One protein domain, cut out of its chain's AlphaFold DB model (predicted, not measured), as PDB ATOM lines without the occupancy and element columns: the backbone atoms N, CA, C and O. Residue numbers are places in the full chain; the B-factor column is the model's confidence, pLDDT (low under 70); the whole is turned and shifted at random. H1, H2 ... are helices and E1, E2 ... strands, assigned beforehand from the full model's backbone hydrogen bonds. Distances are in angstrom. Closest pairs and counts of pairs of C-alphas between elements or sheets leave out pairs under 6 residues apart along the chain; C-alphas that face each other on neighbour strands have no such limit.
ATOM      1  N   GLN A  69     134.749 143.227 164.046       92.12
ATOM      2  CA  GLN A  69     134.220 144.499 164.551       92.12
ATOM      3  C   GLN A  69     132.703 144.600 164.326       92.12
ATOM      4  O   GLN A  69     131.968 144.994 165.229       92.12
ATOM      5  N   GLU A  70     132.213 144.159 163.164       93.50
ATOM      6  CA  GLU A  70     130.774 144.021 162.904       93.50
ATOM      7  C   GLU A  70     130.142 142.932 163.782       93.50
ATOM      8  O   GLU A  70     129.029 143.115 164.278       93.50
ATOM      9  N   TRP A  71     130.850 141.824 164.038       95.12
ATOM     10  CA  TRP A  71     130.389 140.813 164.994       95.12
ATOM     11  C   TRP A  71     130.333 141.349 166.431       95.12
ATOM     12  O   TRP A  71     129.346 141.098 167.113       95.12
ATOM     13  N   GLN A  72     131.316 142.132 166.884       93.31
ATOM     14  CA  GLN A  72     131.295 142.789 168.203       93.31
ATOM     15  C   GLN A  72     130.193 143.852 168.329       93.31
ATOM     16  O   GLN A  72     129.707 144.088 169.431       93.31
ATOM     17  N   ALA A  73     129.779 144.475 167.222       93.12
ATOM     18  CA  ALA A  73     128.661 145.417 167.200       93.12
ATOM     19  C   ALA A  73     127.280 144.728 167.155       93.12
ATOM     20  O   ALA A  73     126.296 145.310 167.612       93.12
ATOM     21  N   GLN A  74     127.185 143.513 166.599       92.88
ATOM     22  CA  GLN A  74     125.924 142.771 166.463       92.88
ATOM     23  C   GLN A  74     125.646 141.805 167.632       92.88
ATOM     24  O   GLN A  74     124.488 141.601 167.994       92.88
ATOM     25  N   LEU A  75     126.681 141.161 168.178       94.50
ATOM     26  CA  LEU A  75     126.567 140.111 169.193       94.50
ATOM     27  C   LEU A  75     126.667 140.682 170.613       94.50
ATOM     28  O   LEU A  75     127.366 141.664 170.856       94.50
ATOM     29  N   SER A  76     126.043 140.015 171.587       94.94
ATOM     30  CA  SER A  76     126.378 140.257 172.997       94.94
ATOM     31  C   SER A  76     127.821 139.805 173.306       94.94
ATOM     32  O   SER A  76     128.355 138.946 172.598       94.94
ATOM     33  N   PRO A  77     128.467 140.306 174.378       94.81
ATOM     34  CA  PRO A  77     129.830 139.896 174.730       94.81
ATOM     35  C   PRO A  77     129.997 138.380 174.916       94.81
ATOM     36  O   PRO A  77     130.984 137.815 174.453       94.81
ATOM     37  N   ASP A  78     129.021 137.698 175.524       93.81
ATOM     38  CA  ASP A  78     129.049 136.236 175.670       93.81
ATOM     39  C   ASP A  78     128.753 135.496 174.359       93.81
ATOM     40  O   ASP A  78     129.358 134.455 174.100       93.81
ATOM     41  N   GLN A  79     127.894 136.046 173.493       95.25
ATOM     42  CA  GLN A  79     127.692 135.515 172.142       95.25
ATOM     43  C   GLN A  79     128.966 135.626 171.302       95.25
ATOM     44  O   GLN A  79     129.318 134.664 170.627       95.25
ATOM     45  N   PHE A  80     129.685 136.750 171.368       95.25
ATOM     46  CA  PHE A  80     130.971 136.919 170.690       95.25
ATOM     47  C   PHE A  80     132.026 135.948 171.245       95.25
ATOM     48  O   PHE A  80     132.641 135.202 170.480       95.25
ATOM     49  N   ARG A  81     132.168 135.877 172.576       95.94
ATOM     50  CA  ARG A  81     133.078 134.950 173.267       95.94
ATOM     51  C   ARG A  81     132.850 133.490 172.868       95.94
ATOM     52  O   ARG A  81     133.803 132.740 172.690       95.94
ATOM     53  N   ILE A  82     131.595 133.070 172.724       95.00
ATOM     54  CA  ILE A  82     131.259 131.690 172.355       95.00
ATOM     55  C   ILE A  82     131.400 131.482 170.841       95.00
ATOM     56  O   ILE A  82     132.203 130.652 170.426       95.00
ATOM     57  N   LEU A  83     130.705 132.269 170.011       95.25
ATOM     58  CA  LEU A  83     130.661 132.078 168.553       95.25
ATOM     59  C   LEU A  83     131.991 132.388 167.846       95.25
ATOM     60  O   LEU A  83     132.264 131.774 166.816       95.25
ATOM     61  N   ARG A  84     132.790 133.350 168.327       94.75
ATOM     62  CA  ARG A  84     134.024 133.811 167.655       94.75
ATOM     63  C   ARG A  84     135.291 133.383 168.389       94.75
ATOM     64  O   ARG A  84     136.219 132.892 167.753       94.75
ATOM     65  N   GLU A  85     135.326 133.497 169.718       93.69
ATOM     66  CA  GLU A  85     136.513 133.136 170.521       93.69
ATOM     67  C   GLU A  85     136.560 131.648 170.934       93.69
ATOM     68  O   GLU A  85     137.474 131.240 171.652       93.69
ATOM     69  N   LYS A  86     135.598 130.830 170.472       92.88
ATOM     70  CA  LYS A  86     135.438 129.395 170.798       92.88
ATOM     71  C   LYS A  86     135.299 129.102 172.298       92.88
ATOM     72  O   LYS A  86     135.701 128.046 172.788       92.88
ATOM     73  N   GLY A  87     134.747 130.053 173.047       90.88
ATOM     74  CA  GLY A  87     134.425 129.876 174.456       90.88
ATOM     75  C   GLY A  87     133.256 128.914 174.673       90.88
ATOM     76  O   GLY A  87     132.401 128.735 173.812       90.88
ATOM     77  N   THR A  88     133.185 128.343 175.873       92.56
ATOM     78  CA  THR A  88     132.051 127.525 176.336       92.56
ATOM     79  C   THR A  88     131.255 128.293 177.400       92.56
ATOM     80  O   THR A  88     131.820 129.124 178.121       92.56
ATOM     81  N   GLU A  89     129.950 128.064 177.514       91.62
ATOM     82  CA  GLU A  89     129.140 128.511 178.656       91.62
ATOM     83  C   GLU A  89     129.292 127.554 179.856       91.62
ATOM     84  O   GLU A  89     129.562 126.368 179.652       91.62
ATOM     85  N   PRO A  90     129.133 128.020 181.110       90.19
ATOM     86  CA  PRO A  90     129.107 127.128 182.267       90.19
ATOM     87  C   PRO A  90     127.986 126.073 182.169       90.19
ATOM     88  O   PRO A  90     126.905 126.372 181.657       90.19
ATOM     89  N   PRO A  91     128.189 124.852 182.696       88.81
ATOM     90  CA  PRO A  91     127.134 123.845 182.716       88.81
ATOM     91  C   PRO A  91     125.949 124.308 183.574       88.81
ATOM     92  O   PRO A  91     126.117 124.922 184.631       88.81
ATOM     93  N   PHE A  92     124.744 123.974 183.120       87.06
ATOM     94  CA  PHE A  92     123.441 124.287 183.718       87.06
ATOM     95  C   PHE A  92     123.069 125.780 183.800       87.06
ATOM     96  O   PHE A  92     122.026 126.084 184.389       87.06
ATOM     97  N   SER A  93     123.865 126.702 183.233       85.81
ATOM     98  CA  SER A  93     123.563 128.147 183.248       85.81
ATOM     99  C   SER A  93     122.819 128.665 182.016       85.81
ATOM    100  O   SER A  93     122.342 129.794 182.048       85.81
ATOM    101  N   GLY A  94     122.765 127.896 180.926       85.62
ATOM    102  CA  GLY A  94     122.136 128.317 179.675       85.62
ATOM    103  C   GLY A  94     120.632 128.030 179.619       85.62
ATOM    104  O   GLY A  94     120.181 126.952 180.016       85.62
ATOM    105  N   ASP A  95     119.858 128.975 179.077       88.00
ATOM    106  CA  ASP A  95     118.384 128.932 179.043       88.00
ATOM    107  C   ASP A  95     117.814 127.678 178.355       88.00
ATOM    108  O   ASP A  95     116.717 127.215 178.681       88.00
ATOM    109  N   TYR A  96     118.558 127.096 177.408       90.56
ATOM    110  CA  TYR A  96     118.072 126.009 176.561       90.56
ATOM    111  C   TYR A  96     118.398 124.594 177.067       90.56
ATOM    112  O   TYR A  96     117.806 123.640 176.560       90.56
ATOM    113  N   ASP A  97     119.228 124.425 178.105       89.44
ATOM    114  CA  ASP A  97     119.479 123.125 178.768       89.44
ATOM    115  C   ASP A  97     118.152 122.442 179.161       89.44
ATOM    116  O   ASP A  97     117.840 121.325 178.730       89.44
ATOM    117  N   LYS A  98     117.302 123.185 179.881       88.62
ATOM    118  CA  LYS A  98     116.011 122.719 180.423       88.62
ATOM    119  C   LYS A  98     114.802 123.026 179.530       88.62
ATOM    120  O   LYS A  98     113.682 122.685 179.897       88.62
ATOM    121  N   HIS A  99     115.017 123.630 178.363       89.56
ATOM    122  CA  HIS A  99     113.961 123.944 177.400       89.56
ATOM    123  C   HIS A  99     113.642 122.718 176.530       89.56
ATOM    124  O   HIS A  99     114.531 122.214 175.845       89.56
ATOM    125  N   TYR A 100     112.397 122.240 176.550       89.69
ATOM    126  CA  TYR A 100     111.923 121.107 175.739       89.69
ATOM    127  C   TYR A 100     110.542 121.450 175.152       89.69
ATOM    128  O   TYR A 100     109.523 121.117 175.758       89.69
ATOM    129  N   PRO A 101     110.495 122.194 174.033       89.50
ATOM    130  CA  PRO A 101     109.255 122.566 173.365       89.50
ATOM    131  C   PRO A 101     108.750 121.405 172.493       89.50
ATOM    132  O   PRO A 101     109.528 120.548 172.082       89.50
ATOM    133  N   SER A 102     107.455 121.386 172.178       86.62
ATOM    134  CA  SER A 102     106.840 120.362 171.315       86.62
ATOM    135  C   SER A 102     107.067 120.577 169.812       86.62
ATOM    136  O   SER A 102     106.737 119.707 169.014       86.62
ATOM    137  N   SER A 103     107.542 121.758 169.421       91.44
ATOM    138  CA  SER A 103     107.764 122.185 168.036       91.44
ATOM    139  C   SER A 103     108.650 123.436 168.009       91.44
ATOM    140  O   SER A 103     108.897 124.047 169.053       91.44
ATOM    141  N   GLY A 104     109.128 123.821 166.823       92.44
ATOM    142  CA  GLY A 104     109.945 125.018 166.620       92.44
ATOM    143  C   GLY A 104     111.409 124.707 166.312       92.44
ATOM    144  O   GLY A 104     111.845 123.555 166.317       92.44
ATOM    145  N   THR A 105     112.182 125.751 166.030       94.81
ATOM    146  CA  THR A 105     113.564 125.648 165.539       94.81
ATOM    147  C   THR A 105     114.536 126.459 166.396       94.81
ATOM    148  O   THR A 105     114.272 127.598 166.782       94.81
ATOM    149  N   TYR A 106     115.710 125.884 166.651       95.62
ATOM    150  CA  TYR A 106     116.875 126.568 167.201       95.62
ATOM    151  C   TYR A 106     117.756 127.067 166.051       95.62
ATOM    152  O   TYR A 106     118.355 126.282 165.312       95.62
ATOM    153  N   ALA A 107     117.837 128.386 165.901       96.19
ATOM    154  CA  ALA A 107     118.673 129.062 164.919       96.19
ATOM    155  C   ALA A 107     120.010 129.523 165.525       96.19
ATOM    156  O   ALA A 107     120.135 129.678 166.739       96.19
ATOM    157  N   CYS A 108     121.010 129.797 164.688       96.31
ATOM    158  CA  CYS A 108     122.272 130.408 165.104       96.31
ATOM    159  C   CYS A 108     122.042 131.842 165.608       96.31
ATOM    160  O   CYS A 108     121.522 132.677 164.867       96.31
ATOM    161  N   ALA A 109     122.506 132.173 166.815       94.94
ATOM    162  CA  ALA A 109     122.339 133.508 167.393       94.94
ATOM    163  C   ALA A 109     122.994 134.637 166.565       94.94
ATOM    164  O   ALA A 109     122.536 135.776 166.623       94.94
ATOM    165  N   GLY A 110     124.039 134.336 165.780       92.75
ATOM    166  CA  GLY A 110     124.740 135.332 164.960       92.75
ATOM    167  C   GLY A 110     124.176 135.545 163.552       92.75
ATOM    168  O   GLY A 110     124.120 136.682 163.086       92.75
ATOM    169  N   CYS A 111     123.754 134.484 162.858       93.94
ATOM    170  CA  CYS A 111     123.296 134.580 161.461       93.94
ATOM    171  C   CYS A 111     121.831 134.186 161.227       93.94
ATOM    172  O   CYS A 111     121.385 134.207 160.085       93.94
ATOM    173  N   SER A 112     121.091 133.811 162.276       94.12
ATOM    174  CA  SER A 112     119.687 133.370 162.225       94.12
ATOM    175  C   SER A 112     119.394 132.149 161.335       94.12
ATOM    176  O   SER A 112     118.229 131.805 161.162       94.12
ATOM    177  N   ALA A 113     120.409 131.460 160.803       94.19
ATOM    178  CA  ALA A 113     120.217 130.214 160.061       94.19
ATOM    179  C   ALA A 113     119.697 129.096 160.988       94.19
ATOM    180  O   ALA A 113     120.196 128.993 162.114       94.19
ATOM    181  N   PRO A 114     118.742 128.255 160.547       95.00
ATOM    182  CA  PRO A 114     118.259 127.118 161.329       95.00
ATOM    183  C   PRO A 114     119.390 126.099 161.540       95.00
ATOM    184  O   PRO A 114     120.152 125.838 160.613       95.00
ATOM    185  N   LEU A 115     119.521 125.547 162.751       95.25
ATOM    186  CA  LEU A 115     120.579 124.586 163.109       95.25
ATOM    187  C   LEU A 115     120.023 123.243 163.595       95.25
ATOM    188  O   LEU A 115     120.534 122.198 163.199       95.25
ATOM    189  N   TYR A 116     118.992 123.283 164.441       95.12
ATOM    190  CA  TYR A 116     118.383 122.116 165.088       95.12
ATOM    191  C   TYR A 116     116.867 122.315 165.221       95.12
ATOM    192  O   TYR A 116     116.424 123.431 165.505       95.12
ATOM    193  N   THR A 117     116.069 121.258 165.085       94.00
ATOM    194  CA  THR A 117     114.628 121.302 165.409       94.00
ATOM    195  C   THR A 117     114.369 120.944 166.878       94.00
ATOM    196  O   THR A 117     115.240 120.420 167.576       94.00
ATOM    197  N   ALA A 118     113.163 121.236 167.375       93.19
ATOM    198  CA  ALA A 118     112.707 120.796 168.693       93.19
ATOM    199  C   ALA A 118     112.764 119.264 168.842       93.19
ATOM    200  O   ALA A 118     113.296 118.757 169.827       93.19
ATOM    201  N   ASP A 119     112.288 118.547 167.823       91.69
ATOM    202  CA  ASP A 119     112.196 117.085 167.749       91.69
ATOM    203  C   ASP A 119     113.571 116.399 167.886       91.69
ATOM    204  O   ASP A 119     113.669 115.291 168.411       91.69
ATOM    205  N   GLN A 120     114.643 117.065 167.437       92.31
ATOM    206  CA  GLN A 120     116.025 116.580 167.528       92.31
ATOM    207  C   GLN A 120     116.631 116.718 168.940       92.31
ATOM    208  O   GLN A 120     117.724 116.198 169.185       92.31
ATOM    209  N   LYS A 121     115.973 117.422 169.877       92.94
ATOM    210  CA  LYS A 121     116.503 117.705 171.221       92.94
ATOM    211  C   LYS A 121     116.186 116.588 172.213       92.94
ATOM    212  O   LYS A 121     115.035 116.194 172.381       92.94
ATOM    213  N   PHE A 122     117.188 116.148 172.973       92.75
ATOM    214  CA  PHE A 122     117.024 115.127 174.011       92.75
ATOM    215  C   PHE A 122     117.693 115.513 175.337       92.75
ATOM    216  O   PHE A 122     118.470 116.465 175.431       92.75
ATOM    217  N   LYS A 123     117.361 114.777 176.403       89.75
ATOM    218  CA  LYS A 123     117.877 115.018 177.755       89.75
ATOM    219  C   LYS A 123     119.134 114.182 178.017       89.75
ATOM    220  O   LYS A 123     119.057 113.107 178.604       89.75
ATOM    221  N   SER A 124     120.291 114.702 177.619       87.75
ATOM    222  CA  SER A 124     121.609 114.092 177.870       87.75
ATOM    223  C   SER A 124     122.016 114.064 179.349       87.75
ATOM    224  O   SER A 124     122.729 113.159 179.776       87.75
ATOM    225  N   GLY A 125     121.604 115.080 180.118       86.31
ATOM    226  CA  GLY A 125     122.048 115.318 181.495       86.31
ATOM    227  C   GLY A 125     123.381 116.071 181.634       86.31
ATOM    228  O   GLY A 125     123.784 116.344 182.761       86.31
ATOM    229  N   CYS A 126     124.050 116.451 180.537       85.56
ATOM    230  CA  CYS A 126     125.380 117.078 180.594       85.56
ATOM    231  C   CYS A 126     125.390 118.557 181.035       85.56
ATOM    232  O   CYS A 126     126.464 119.095 181.284       85.56
ATOM    233  N   GLY A 127     124.227 119.211 181.139       88.56
ATOM    234  CA  GLY A 127     124.100 120.623 181.529       88.56
ATOM    235  C   GLY A 127     124.195 121.626 180.377       88.56
ATOM    236  O   GLY A 127     124.343 122.820 180.618       88.56
ATOM    237  N   TRP A 128     124.091 121.145 179.142       93.31
ATOM    238  CA  TRP A 128     124.010 121.938 177.918       93.31
ATOM    239  C   TRP A 128     122.904 121.346 177.031       93.31
ATOM    240  O   TRP A 128     122.689 120.128 177.088       93.31
ATOM    241  N   PRO A 129     122.202 122.146 176.204       93.75
ATOM    242  CA  PRO A 129     121.234 121.619 175.249       93.75
ATOM    243  C   PRO A 129     121.897 120.592 174.323       93.75
ATOM    244  O   PRO A 129     122.900 120.873 173.663       93.75
ATOM    245  N   ALA A 130     121.319 119.391 174.302       94.25
ATOM    246  CA  ALA A 130     121.812 118.258 173.538       94.25
ATOM    247  C   ALA A 130     120.835 117.866 172.429       94.25
ATOM    248  O   ALA A 130     119.640 117.700 172.679       94.25
ATOM    249  N   PHE A 131     121.365 117.678 171.225       95.38
ATOM    250  CA  PHE A 131     120.611 117.242 170.050       95.38
ATOM    251  C   PHE A 131     121.245 115.980 169.461       95.38
ATOM    252  O   PHE A 131     122.459 115.804 169.569       95.38
ATOM    253  N   PHE A 132     120.450 115.088 168.869       93.44
ATOM    254  CA  PHE A 132     120.974 113.851 168.267       93.44
ATOM    255  C   PHE A 132     121.269 113.971 166.767       93.44
ATOM    256  O   PHE A 132     122.012 113.170 166.208       93.44
ATOM    257  N   ASP A 133     120.705 114.978 166.111       92.75
ATOM    258  CA  ASP A 133     120.853 115.246 164.684       92.75
ATOM    259  C   ASP A 133     120.726 116.761 164.435       92.75
ATOM    260  O   ASP A 133     120.420 117.514 165.358       92.75
ATOM    261  N   THR A 134     121.008 117.207 163.214       93.56
ATOM    262  CA  THR A 134     121.072 118.612 162.778       93.56
ATOM    263  C   THR A 134     120.099 118.881 161.633       93.56
ATOM    264  O   THR A 134     119.710 117.961 160.919       93.56
ATOM    265  N   VAL A 135     119.769 120.143 161.364       93.06
ATOM    266  CA  VAL A 135     119.182 120.517 160.066       93.06
ATOM    267  C   VAL A 135     120.213 120.211 158.957       93.06
ATOM    268  O   VAL A 135     121.375 120.612 159.100       93.06
ATOM    269  N   PRO A 136     119.852 119.503 157.865       91.12
ATOM    270  CA  PRO A 136     120.811 119.059 156.852       91.12
ATOM    271  C   PRO A 136     121.708 120.182 156.313       91.12
ATOM    272  O   PRO A 136     121.238 121.211 155.834       91.12
ATOM    273  N   GLY A 137     123.027 119.990 156.411       90.69
ATOM    274  CA  GLY A 137     124.040 120.953 155.959       90.69
ATOM    275  C   GLY A 137     124.259 122.177 156.864       90.69
ATOM    276  O   GLY A 137     125.227 122.909 156.655       90.69
ATOM    277  N   ALA A 138     123.438 122.400 157.897       93.56
ATOM    278  CA  ALA A 138     123.509 123.599 158.740       93.56
ATOM    279  C   ALA A 138     124.747 123.669 159.657       93.56
ATOM    280  O   ALA A 138     125.162 124.761 160.068       93.56
ATOM    281  N   VAL A 139     125.350 122.515 159.961       95.06
ATOM    282  CA  VAL A 139     126.495 122.370 160.869       95.06
ATOM    283  C   VAL A 139     127.672 121.696 160.162       95.06
ATOM    284  O   VAL A 139     127.548 120.600 159.615       95.06
ATOM    285  N   THR A 140     128.841 122.330 160.231       94.00
ATOM    286  CA  THR A 140     130.125 121.770 159.792       94.00
ATOM    287  C   THR A 140     130.862 121.178 160.996       94.00
ATOM    288  O   THR A 140     130.855 121.759 162.083       94.00
ATOM    289  N   ARG A 141     131.496 120.015 160.807       94.38
ATOM    290  CA  ARG A 141     132.290 119.307 161.823       94.38
ATOM    291  C   ARG A 141     133.790 119.540 161.581       94.38
ATOM    292  O   ARG A 141     134.247 119.404 160.447       94.38
ATOM    293  N   HIS A 142     134.556 119.832 162.631       90.06
ATOM    294  CA  HIS A 142     136.016 119.996 162.590       90.06
ATOM    295  C   HIS A 142     136.691 119.167 163.690       90.06
ATOM    296  O   HIS A 142     136.128 118.992 164.765       90.06
ATOM    297  N   VAL A 143     137.903 118.660 163.447       88.62
ATOM    298  CA  VAL A 143     138.668 117.931 164.472       88.62
ATOM    299  C   VAL A 143     139.367 118.932 165.392       88.62
ATOM    300  O   VAL A 143     140.213 119.708 164.951       88.62
ATOM    301  N   ASP A 144     139.013 118.902 166.671       82.38
ATOM    302  CA  ASP A 144     139.596 119.708 167.740       82.38
ATOM    303  C   ASP A 144     140.515 118.833 168.603       82.38
ATOM    304  O   ASP A 144     140.067 117.861 169.205       82.38
ATOM    305  N   ARG A 145     141.801 119.195 168.676       82.88
ATOM    306  CA  ARG A 145     142.823 118.522 169.505       82.88
ATOM    307  C   ARG A 145     143.217 119.330 170.751       82.88
ATOM    308  O   ARG A 145     144.213 119.030 171.416       82.88
ATOM    309  N   THR A 146     142.469 120.388 171.067       74.31
ATOM    310  CA  THR A 146     142.741 121.254 172.222       74.31
ATOM    311  C   THR A 146     142.584 120.471 173.529       74.31
ATOM    312  O   THR A 146     141.756 119.571 173.645       74.31
ATOM    313  N   PHE A 147     143.389 120.818 174.537       67.12
ATOM    314  CA  PHE A 147     143.468 120.122 175.834       67.12
ATOM    315  C   PHE A 147     143.967 118.663 175.776       67.12
ATOM    316  O   PHE A 147     143.872 117.959 176.776       67.12
ATOM    317  N   GLY A 148     144.549 118.217 174.655       72.25
ATOM    318  CA  GLY A 148     145.154 116.881 174.543       72.25
ATOM    319  C   GLY A 148     144.145 115.740 174.381       72.25
ATOM    320  O   GLY A 148     144.500 114.582 174.562       72.25
ATOM    321  N   MET A 149     142.898 116.065 174.036       77.81
ATOM    322  CA  MET A 149     141.846 115.113 173.683       77.81
ATOM    323  C   MET A 149     141.441 115.359 172.233       77.81
ATOM    324  O   MET A 149     141.308 116.517 171.837       77.81
ATOM    325  N   GLU A 150     141.200 114.306 171.453       83.12
ATOM    326  CA  GLU A 150     140.560 114.463 170.146       83.12
ATOM    327  C   GLU A 150     139.038 114.534 170.328       83.12
ATOM    328  O   GLU A 150     138.415 113.638 170.898       83.12
ATOM    329  N   ARG A 151     138.449 115.641 169.882       88.94
ATOM    330  CA  ARG A 151     137.013 115.934 169.920       88.94
ATOM    331  C   ARG A 151     136.573 116.418 168.545       88.94
ATOM    332  O   ARG A 151     137.394 116.872 167.750       88.94
ATOM    333  N   ILE A 152     135.274 116.388 168.272       92.75
ATOM    334  CA  ILE A 152     134.726 116.980 167.049       92.75
ATOM    335  C   ILE A 152     134.025 118.284 167.426       92.75
ATOM    336  O   ILE A 152     132.970 118.274 168.052       92.75
ATOM    337  N   GLU A 153     134.628 119.413 167.075       94.75
ATOM    338  CA  GLU A 153     133.991 120.727 167.141       94.75
ATOM    339  C   GLU A 153     132.859 120.815 166.108       94.75
ATOM    340  O   GLU A 153     132.987 120.332 164.980       94.75
ATOM    341  N   ILE A 154     131.766 121.478 166.484       96.00
ATOM    342  CA  ILE A 154     130.665 121.837 165.587       96.00
ATOM    343  C   ILE A 154     130.582 123.358 165.428       96.00
ATOM    344  O   ILE A 154     130.569 124.106 166.411       96.00
ATOM    345  N   VAL A 155     130.507 123.815 164.178       96.12
ATOM    346  CA  VAL A 155     130.358 125.231 163.806       96.12
ATOM    347  C   VAL A 155     129.183 125.411 162.847       96.12
ATOM    348  O   VAL A 155     128.861 124.517 162.066       96.12
ATOM    349  N   CYS A 156     128.545 126.579 162.863       96.25
ATOM    350  CA  CYS A 156     127.501 126.908 161.897       96.25
ATOM    351  C   CYS A 156     128.099 127.048 160.487       96.25
ATOM    352  O   CYS A 156     128.937 127.923 160.254       96.25
ATOM    353  N   THR A 157     127.621 126.256 159.523       95.31
ATOM    354  CA  THR A 157     128.077 126.307 158.121       95.31
ATOM    355  C   THR A 157     127.895 127.699 157.505       95.31
ATOM    356  O   THR A 157     128.721 128.132 156.702       95.31
ATOM    357  N   ASN A 158     126.860 128.439 157.919       94.25
ATOM    358  CA  ASN A 158     126.500 129.730 157.332       94.25
ATOM    359  C   ASN A 158     127.424 130.901 157.739       94.25
ATOM    360  O   ASN A 158     127.580 131.838 156.962       94.25
ATOM    361  N   CYS A 159     128.047 130.875 158.927       94.06
ATOM    362  CA  CYS A 159     128.872 131.996 159.434       94.06
ATOM    363  C   CYS A 159     130.187 131.604 160.141       94.06
ATOM    364  O   CYS A 159     130.915 132.478 160.621       94.06
ATOM    365  N   GLY A 160     130.483 130.308 160.266       92.75
ATOM    366  CA  GLY A 160     131.660 129.798 160.978       92.75
ATOM    367  C   GLY A 160     131.614 129.977 162.496       92.75
ATOM    368  O   GLY A 160     132.630 129.802 163.160       92.75
ATOM    369  N   GLY A 161     130.459 130.353 163.056       94.75
ATOM    370  CA  GLY A 161     130.292 130.533 164.495       94.75
ATOM    371  C   GLY A 161     130.387 129.205 165.248       94.75
ATOM    372  O   GLY A 161     129.676 128.261 164.901       94.75
ATOM    373  N   HIS A 162     131.237 129.138 166.273       96.38
ATOM    374  CA  HIS A 162     131.386 127.973 167.143       96.38
ATOM    375  C   HIS A 162     130.102 127.692 167.938       96.38
ATOM    376  O   HIS A 162     129.557 128.580 168.593       96.38
ATOM    377  N   LEU A 163     129.631 126.444 167.876       96.44
ATOM    378  CA  LEU A 163     128.407 125.990 168.539       96.44
ATOM    379  C   LEU A 163     128.716 125.134 169.772       96.44
ATOM    380  O   LEU A 163     128.030 125.257 170.784       96.44
ATOM    381  N   GLY A 164     129.750 124.293 169.710       94.88
ATOM    382  CA  GLY A 164     130.126 123.359 170.773       94.88
ATOM    383  C   GLY A 164     130.887 122.150 170.228       94.88
ATOM    384  O   GLY A 164     131.712 122.290 169.319       94.88
ATOM    385  N   HIS A 165     130.572 120.955 170.736       94.94
ATOM    386  CA  HIS A 165     131.207 119.693 170.325       94.94
ATOM    387  C   HIS A 165     130.185 118.570 170.120       94.94
ATOM    388  O   HIS A 165     129.195 118.494 170.845       94.94
ATOM    389  N   VAL A 166     130.441 117.671 169.168       94.44
ATOM    390  CA  VAL A 166     129.666 116.438 168.966       94.44
ATOM    391  C   VAL A 166     130.445 115.213 169.443       94.44
ATOM    392  O   VAL A 166     131.639 115.065 169.175       94.44
ATOM    393  N   PHE A 167     129.740 114.334 170.146       91.75
ATOM    394  CA  PHE A 167     130.210 113.048 170.659       91.75
ATOM    395  C   PHE A 167     129.404 111.921 169.994       91.75
ATOM    396  O   PHE A 167     128.295 112.169 169.515       91.75
ATOM    397  N   LYS A 168     129.955 110.704 169.927       90.38
ATOM    398  CA  LYS A 168     129.284 109.518 169.365       90.38
ATOM    399  C   LYS A 168     129.617 108.270 170.177       90.38
ATOM    400  O   LYS A 168     130.696 108.225 170.765       90.38
ATOM    401  N   GLY A 169     128.769 107.244 170.116       84.81
ATOM    402  CA  GLY A 169     129.056 105.951 170.749       84.81
ATOM    403  C   GLY A 169     128.851 105.965 172.265       84.81
ATOM    404  O   GLY A 169     129.559 105.263 172.985       84.81
ATOM    405  N   GLU A 170     127.942 106.810 172.757       85.88
ATOM    406  CA  GLU A 170     127.655 106.965 174.187       85.88
ATOM    407  C   GLU A 170     126.479 106.084 174.649       85.88
ATOM    408  O   GLU A 170     126.212 106.002 175.849       85.88
ATOM    409  N   GLY A 171     125.803 105.390 173.726       84.88
ATOM    410  CA  GLY A 171     124.697 104.482 174.027       84.88
ATOM    411  C   GLY A 171     123.388 105.196 174.374       84.88
ATOM    412  O   GLY A 171     122.579 104.658 175.135       84.88
ATOM    413  N   TYR A 172     123.166 106.405 173.853       86.94
ATOM    414  CA  TYR A 172     121.893 107.097 174.036       86.94
ATOM    415  C   TYR A 172     120.784 106.438 173.192       86.94
ATOM    416  O   TYR A 172     121.042 105.969 172.084       86.94
ATOM    417  N   PRO A 173     119.521 106.422 173.665       86.06
ATOM    418  CA  PRO A 173     118.388 105.872 172.919       86.06
ATOM    419  C   PRO A 173     117.902 106.861 171.843       86.06
ATOM    420  O   PRO A 173     116.759 107.315 171.862       86.06
ATOM    421  N   THR A 174     118.795 107.240 170.927       87.44
ATOM    422  CA  THR A 174     118.550 108.175 169.821       87.44
ATOM    423  C   THR A 174     118.879 107.503 168.480       87.44
ATOM    424  O   THR A 174     119.722 106.606 168.445       87.44
ATOM    425  N   PRO A 175     118.255 107.900 167.350       87.75
ATOM    426  CA  PRO A 175     118.422 107.201 166.066       87.75
ATOM    427  C   PRO A 175     119.851 107.178 165.497       87.75
ATOM    428  O   PRO A 175     120.134 106.401 164.588       87.75
ATOM    429  N   THR A 176     120.732 108.049 165.992       88.19
ATOM    430  CA  THR A 176     122.082 108.298 165.465       88.19
ATOM    431  C   THR A 176     123.210 107.892 166.420       88.19
ATOM    432  O   THR A 176     124.361 107.846 165.989       88.19
ATOM    433  N   ASP A 177     122.902 107.675 167.708       89.81
ATOM    434  CA  ASP A 177     123.851 107.682 168.840       89.81
ATOM    435  C   ASP A 177     124.917 108.802 168.763       89.81
ATOM    436  O   ASP A 177     126.086 108.626 169.122       89.81
ATOM    437  N   GLU A 178     124.513 109.980 168.268       92.62
ATOM    438  CA  GLU A 178     125.277 111.221 168.390       92.62
ATOM    439  C   GLU A 178     124.717 112.094 169.522       92.62
ATOM    440  O   GLU A 178     123.507 112.164 169.751       92.62
ATOM    441  N   ARG A 179     125.605 112.840 170.186       94.75
ATOM    442  CA  ARG A 179     125.264 113.926 171.109       94.75
ATOM    443  C   ARG A 179     125.958 115.210 170.672       94.75
ATOM    444  O   ARG A 179     127.129 115.436 170.975       94.75
ATOM    445  N   HIS A 180     125.217 116.083 170.000       95.19
ATOM    446  CA  HIS A 180     125.609 117.463 169.711       95.19
ATOM    447  C   HIS A 180     125.423 118.280 170.987       95.19
ATOM    448  O   HIS A 180     124.300 118.588 171.370       95.19
ATOM    449  N   CYS A 181     126.521 118.574 171.675       94.69
ATOM    450  CA  CYS A 181     126.564 119.315 172.930       94.69
ATOM    451  C   CYS A 181     126.794 120.799 172.618       94.69
ATOM    452  O   CYS A 181     127.919 121.206 172.318       94.69
ATOM    453  N   VAL A 182     125.720 121.590 172.636       96.12
ATOM    454  CA  VAL A 182     125.697 122.957 172.091       96.12
ATOM    455  C   VAL A 182     125.643 123.992 173.214       96.12
ATOM    456  O   VAL A 182     124.977 123.789 174.222       96.12
ATOM    457  N   ASN A 183     126.297 125.138 173.043       96.00
ATOM    458  CA  ASN A 183     126.144 126.274 173.949       96.00
ATOM    459  C   ASN A 183     124.785 126.954 173.706       96.00
ATOM    460  O   ASN A 183     124.534 127.435 172.599       96.00
ATOM    461  N   SER A 184     123.932 127.068 174.724       95.19
ATOM    462  CA  SER A 184     122.642 127.772 174.664       95.19
ATOM    463  C   SER A 184     122.777 129.193 174.118       95.19
ATOM    464  O   SER A 184     121.990 129.597 173.269       95.19
ATOM    465  N   VAL A 185     123.808 129.931 174.540       95.50
ATOM    466  CA  VAL A 185     124.078 131.309 174.094       95.50
ATOM    467  C   VAL A 185     124.440 131.392 172.598       95.50
ATOM    468  O   VAL A 185     124.247 132.439 171.979       95.50
ATOM    469  N   SER A 186     124.910 130.300 171.978       95.31
ATOM    470  CA  SER A 186     125.139 130.238 170.521       95.31
ATOM    471  C   SER A 186     123.845 130.078 169.704       95.31
ATOM    472  O   SER A 186     123.857 130.260 168.481       95.31
ATOM    473  N   LEU A 187     122.728 129.771 170.373       95.75
ATOM    474  CA  LEU A 187     121.421 129.511 169.781       95.75
ATOM    475  C   LEU A 187     120.430 130.656 170.032       95.75
ATOM    476  O   LEU A 187     120.562 131.454 170.958       95.75
ATOM    477  N   LYS A 188     119.378 130.688 169.218       94.81
ATOM    478  CA  LYS A 188     118.160 131.465 169.432       94.81
ATOM    479  C   LYS A 188     116.966 130.610 169.020       94.81
ATOM    480  O   LYS A 188     116.863 130.214 167.862       94.81
ATOM    481  N   PHE A 189     116.079 130.317 169.960       94.62
ATOM    482  CA  PHE A 189     114.871 129.538 169.695       94.62
ATOM    483  C   PHE A 189     113.766 130.383 169.033       94.62
ATOM    484  O   PHE A 189     113.608 131.566 169.344       94.62
ATOM    485  N   SER A 190     112.989 129.757 168.147       91.50
ATOM    486  CA  SER A 190     111.747 130.275 167.569       91.50
ATOM    487  C   SER A 190     110.643 129.221 167.664       91.50
ATOM    488  O   SER A 190     110.881 128.051 167.375       91.50
ATOM    489  N   ASN A 191     109.422 129.653 167.998       88.88
ATOM    490  CA  ASN A 191     108.227 128.800 167.972       88.88
ATOM    491  C   ASN A 191     107.846 128.359 166.546       88.88
ATOM    492  O   ASN A 191     107.150 127.362 166.385       88.88
ATOM    493  N   GLN A 192     108.265 129.116 165.526       78.75
ATOM    494  CA  GLN A 192     108.062 128.742 164.126       78.75
ATOM    495  C   GLN A 192     109.052 127.646 163.731       78.75
ATOM    496  O   GLN A 192     110.213 127.654 164.155       78.75
ATOM    497  N   ASP A 193     108.588 126.723 162.897       73.56
ATOM    498  CA  ASP A 193     109.369 125.600 162.386       73.56
ATOM    499  C   ASP A 193     109.482 125.723 160.855       73.56
ATOM    500  O   ASP A 193     108.815 124.991 160.119       73.56
ATOM    501  N   PRO A 194     110.298 126.675 160.348       65.12
ATOM    502  CA  PRO A 194     110.405 126.947 158.913       65.12
ATOM    503  C   PRO A 194     110.974 125.755 158.132       65.12
ATOM    504  O   PRO A 194     110.821 125.687 156.916       65.12
ATOM    505  N   VAL A 195     111.618 124.807 158.824       67.25
ATOM    506  CA  VAL A 195     112.086 123.545 158.244       67.25
ATOM    507  C   VAL A 195     110.893 122.644 157.913       67.25
ATOM    508  O   VAL A 195     110.866 122.053 156.839       67.25
ATOM    509  N   LYS A 196     109.875 122.576 158.786       62.47
ATOM    510  CA  LYS A 196     108.632 121.841 158.502       62.47
ATOM    511  C   LYS A 196     107.743 122.567 157.497       62.47
ATOM    512  O   LYS A 196     107.258 121.912 156.580       62.47
ATOM    513  N   GLU A 197     107.566 123.884 157.617       60.00
ATOM    514  CA  GLU A 197     106.747 124.678 156.679       60.00
ATOM    515  C   GLU A 197     107.219 124.462 155.224       60.00
ATOM    516  O   GLU A 197     106.441 124.005 154.387       60.00
ATOM    517  N   GLN A 198     108.529 124.578 154.964       55.94
ATOM    518  CA  GLN A 198     109.111 124.320 153.637       55.94
ATOM    519  C   GLN A 198     108.905 122.884 153.120       55.94
ATOM    520  O   GLN A 198     108.885 122.678 151.907       55.94
ATOM    521  N   THR A 199     108.743 121.876 153.989       55.88
ATOM    522  CA  THR A 199     108.441 120.500 153.541       55.88
ATOM    523  C   THR A 199     106.978 120.284 153.148       55.88
ATOM    524  O   THR A 199     106.713 119.376 152.363       55.88
ATOM    525  N   TYR A 200     106.051 121.117 153.634       55.47
ATOM    526  CA  TYR A 200     104.658 121.120 153.176       55.47
ATOM    527  C   TYR A 200     104.501 121.925 151.879       55.47
ATOM    528  O   TYR A 200     103.888 121.423 150.941       55.47
ATOM    529  N   ASP A 201     105.140 123.097 151.772       56.12
ATOM    530  CA  ASP A 201     105.100 123.929 150.556       56.12
ATOM    531  C   ASP A 201     105.589 123.165 149.304       56.12
ATOM    532  O   ASP A 201     105.035 123.308 148.216       56.12
ATOM    533  N   ASN A 202     106.601 122.299 149.454       54.44
ATOM    534  CA  ASN A 202     107.120 121.447 148.372       54.44
ATOM    535  C   ASN A 202     106.221 120.238 148.024       54.44
ATOM    536  O   ASN A 202     106.546 119.494 147.097       54.44
ATOM    537  N   TYR A 203     105.127 120.003 148.756       55.03
ATOM    538  CA  TYR A 203     104.208 118.884 148.514       55.03
ATOM    539  C   TYR A 203     102.980 119.289 147.682       55.03
ATOM    540  O   TYR A 203     102.481 118.472 146.908       55.03
TER     541      TYR A 203
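What this domain is: This is residues 69 to 203 of the 527 residues of the protein "MsrB domain-containing protein" of Hortaea werneckii EXF-2000 (UniProt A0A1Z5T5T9). Two antiparallel sheets, a strongly twisted one of four strands (E3 E4 E5 E6) and a smaller one of three (E2 E1 E7), come together near Leu 115, Val 139 and Cys 156. H2 sits beside the beginning of E5 with H1 beyond it, and residues 197 to 203 of H3 stick out near the smaller sheet. Two long stretches without named elements, residues 84 to 104 and 118 to 138, lie round these sheets, and residues 130 to 131 pair with E6. The printed part has 135 residues, under half of them in named elements, of mixed class, in the order H1 H2 E1 E2 E3 E4 E5 E6 E7 H3. It is compact, with a radius of gyration of the C-alphas of 14.5 A and spans of 46 by 40 by 25 A.

How they stand to each other: H1, residues 69 to 74, and H2, residues 77 to 83, are close but not clearly touching: their closest C-alphas, of Gln 72 and Phe 80, are 6.4 A apart. Their lines are only just about perpendicular, at 72 degrees. E1, residues 105 to 108, and E2, residues 114 to 117, form a hairpin, with N 106 and O 116 2.8 A apart, within hydrogen-bond range. E3, residues 139 to 144, E4, residues 151 to 156, E5, residues 162 to 168, and E6, residues 178 to 182, form a meander, each strand the antiparallel neighbour of the one before. Within hydrogen-bond range are N 142 and O 153, 2.9 A, N 166 and O 152, 2.8 A, and N 181 and O 165, 2.8 A. H2 only grazes this sheet with residues 79 to 83; the closest C-alphas of H2 and E5, Leu 83 and His 162, are 4.4 A apart. E7, residues 187 to 190, is antiparallel to E1, with N 188 and O 107 2.8 A apart. H3, residues 194 to 203, only grazes the sheet E2 E1 E7 with residues 194 to 196. In H1 and H2 every O i to N i+4 pair is within hydrogen-bond range; in H3, 4 of 6 are.

Where its parts are: H1 begins at C-alpha 69 (134.220, 144.499, 164.551). From first to last C-alpha, E3 measures 15.0 A, E4 16.6 A, E5 18.7 A and E6 12.3 A. E5 begins at C-alpha 162 (131.386, 127.973, 167.143). H3, 14.5 A long, ends at C-alpha 203 (104.208, 118.884, 148.514).

The domain as a whole: The two C-alphas farthest apart, of Gly 148 and Tyr 203, are 48.6 A apart. The printed part has no cut. The links H2 to E1 and E2 to E3 are long, with 21 residues each. Mean pLDDT of the printed part is 88.9; residue 147 and residues 194 to 203 are under 70.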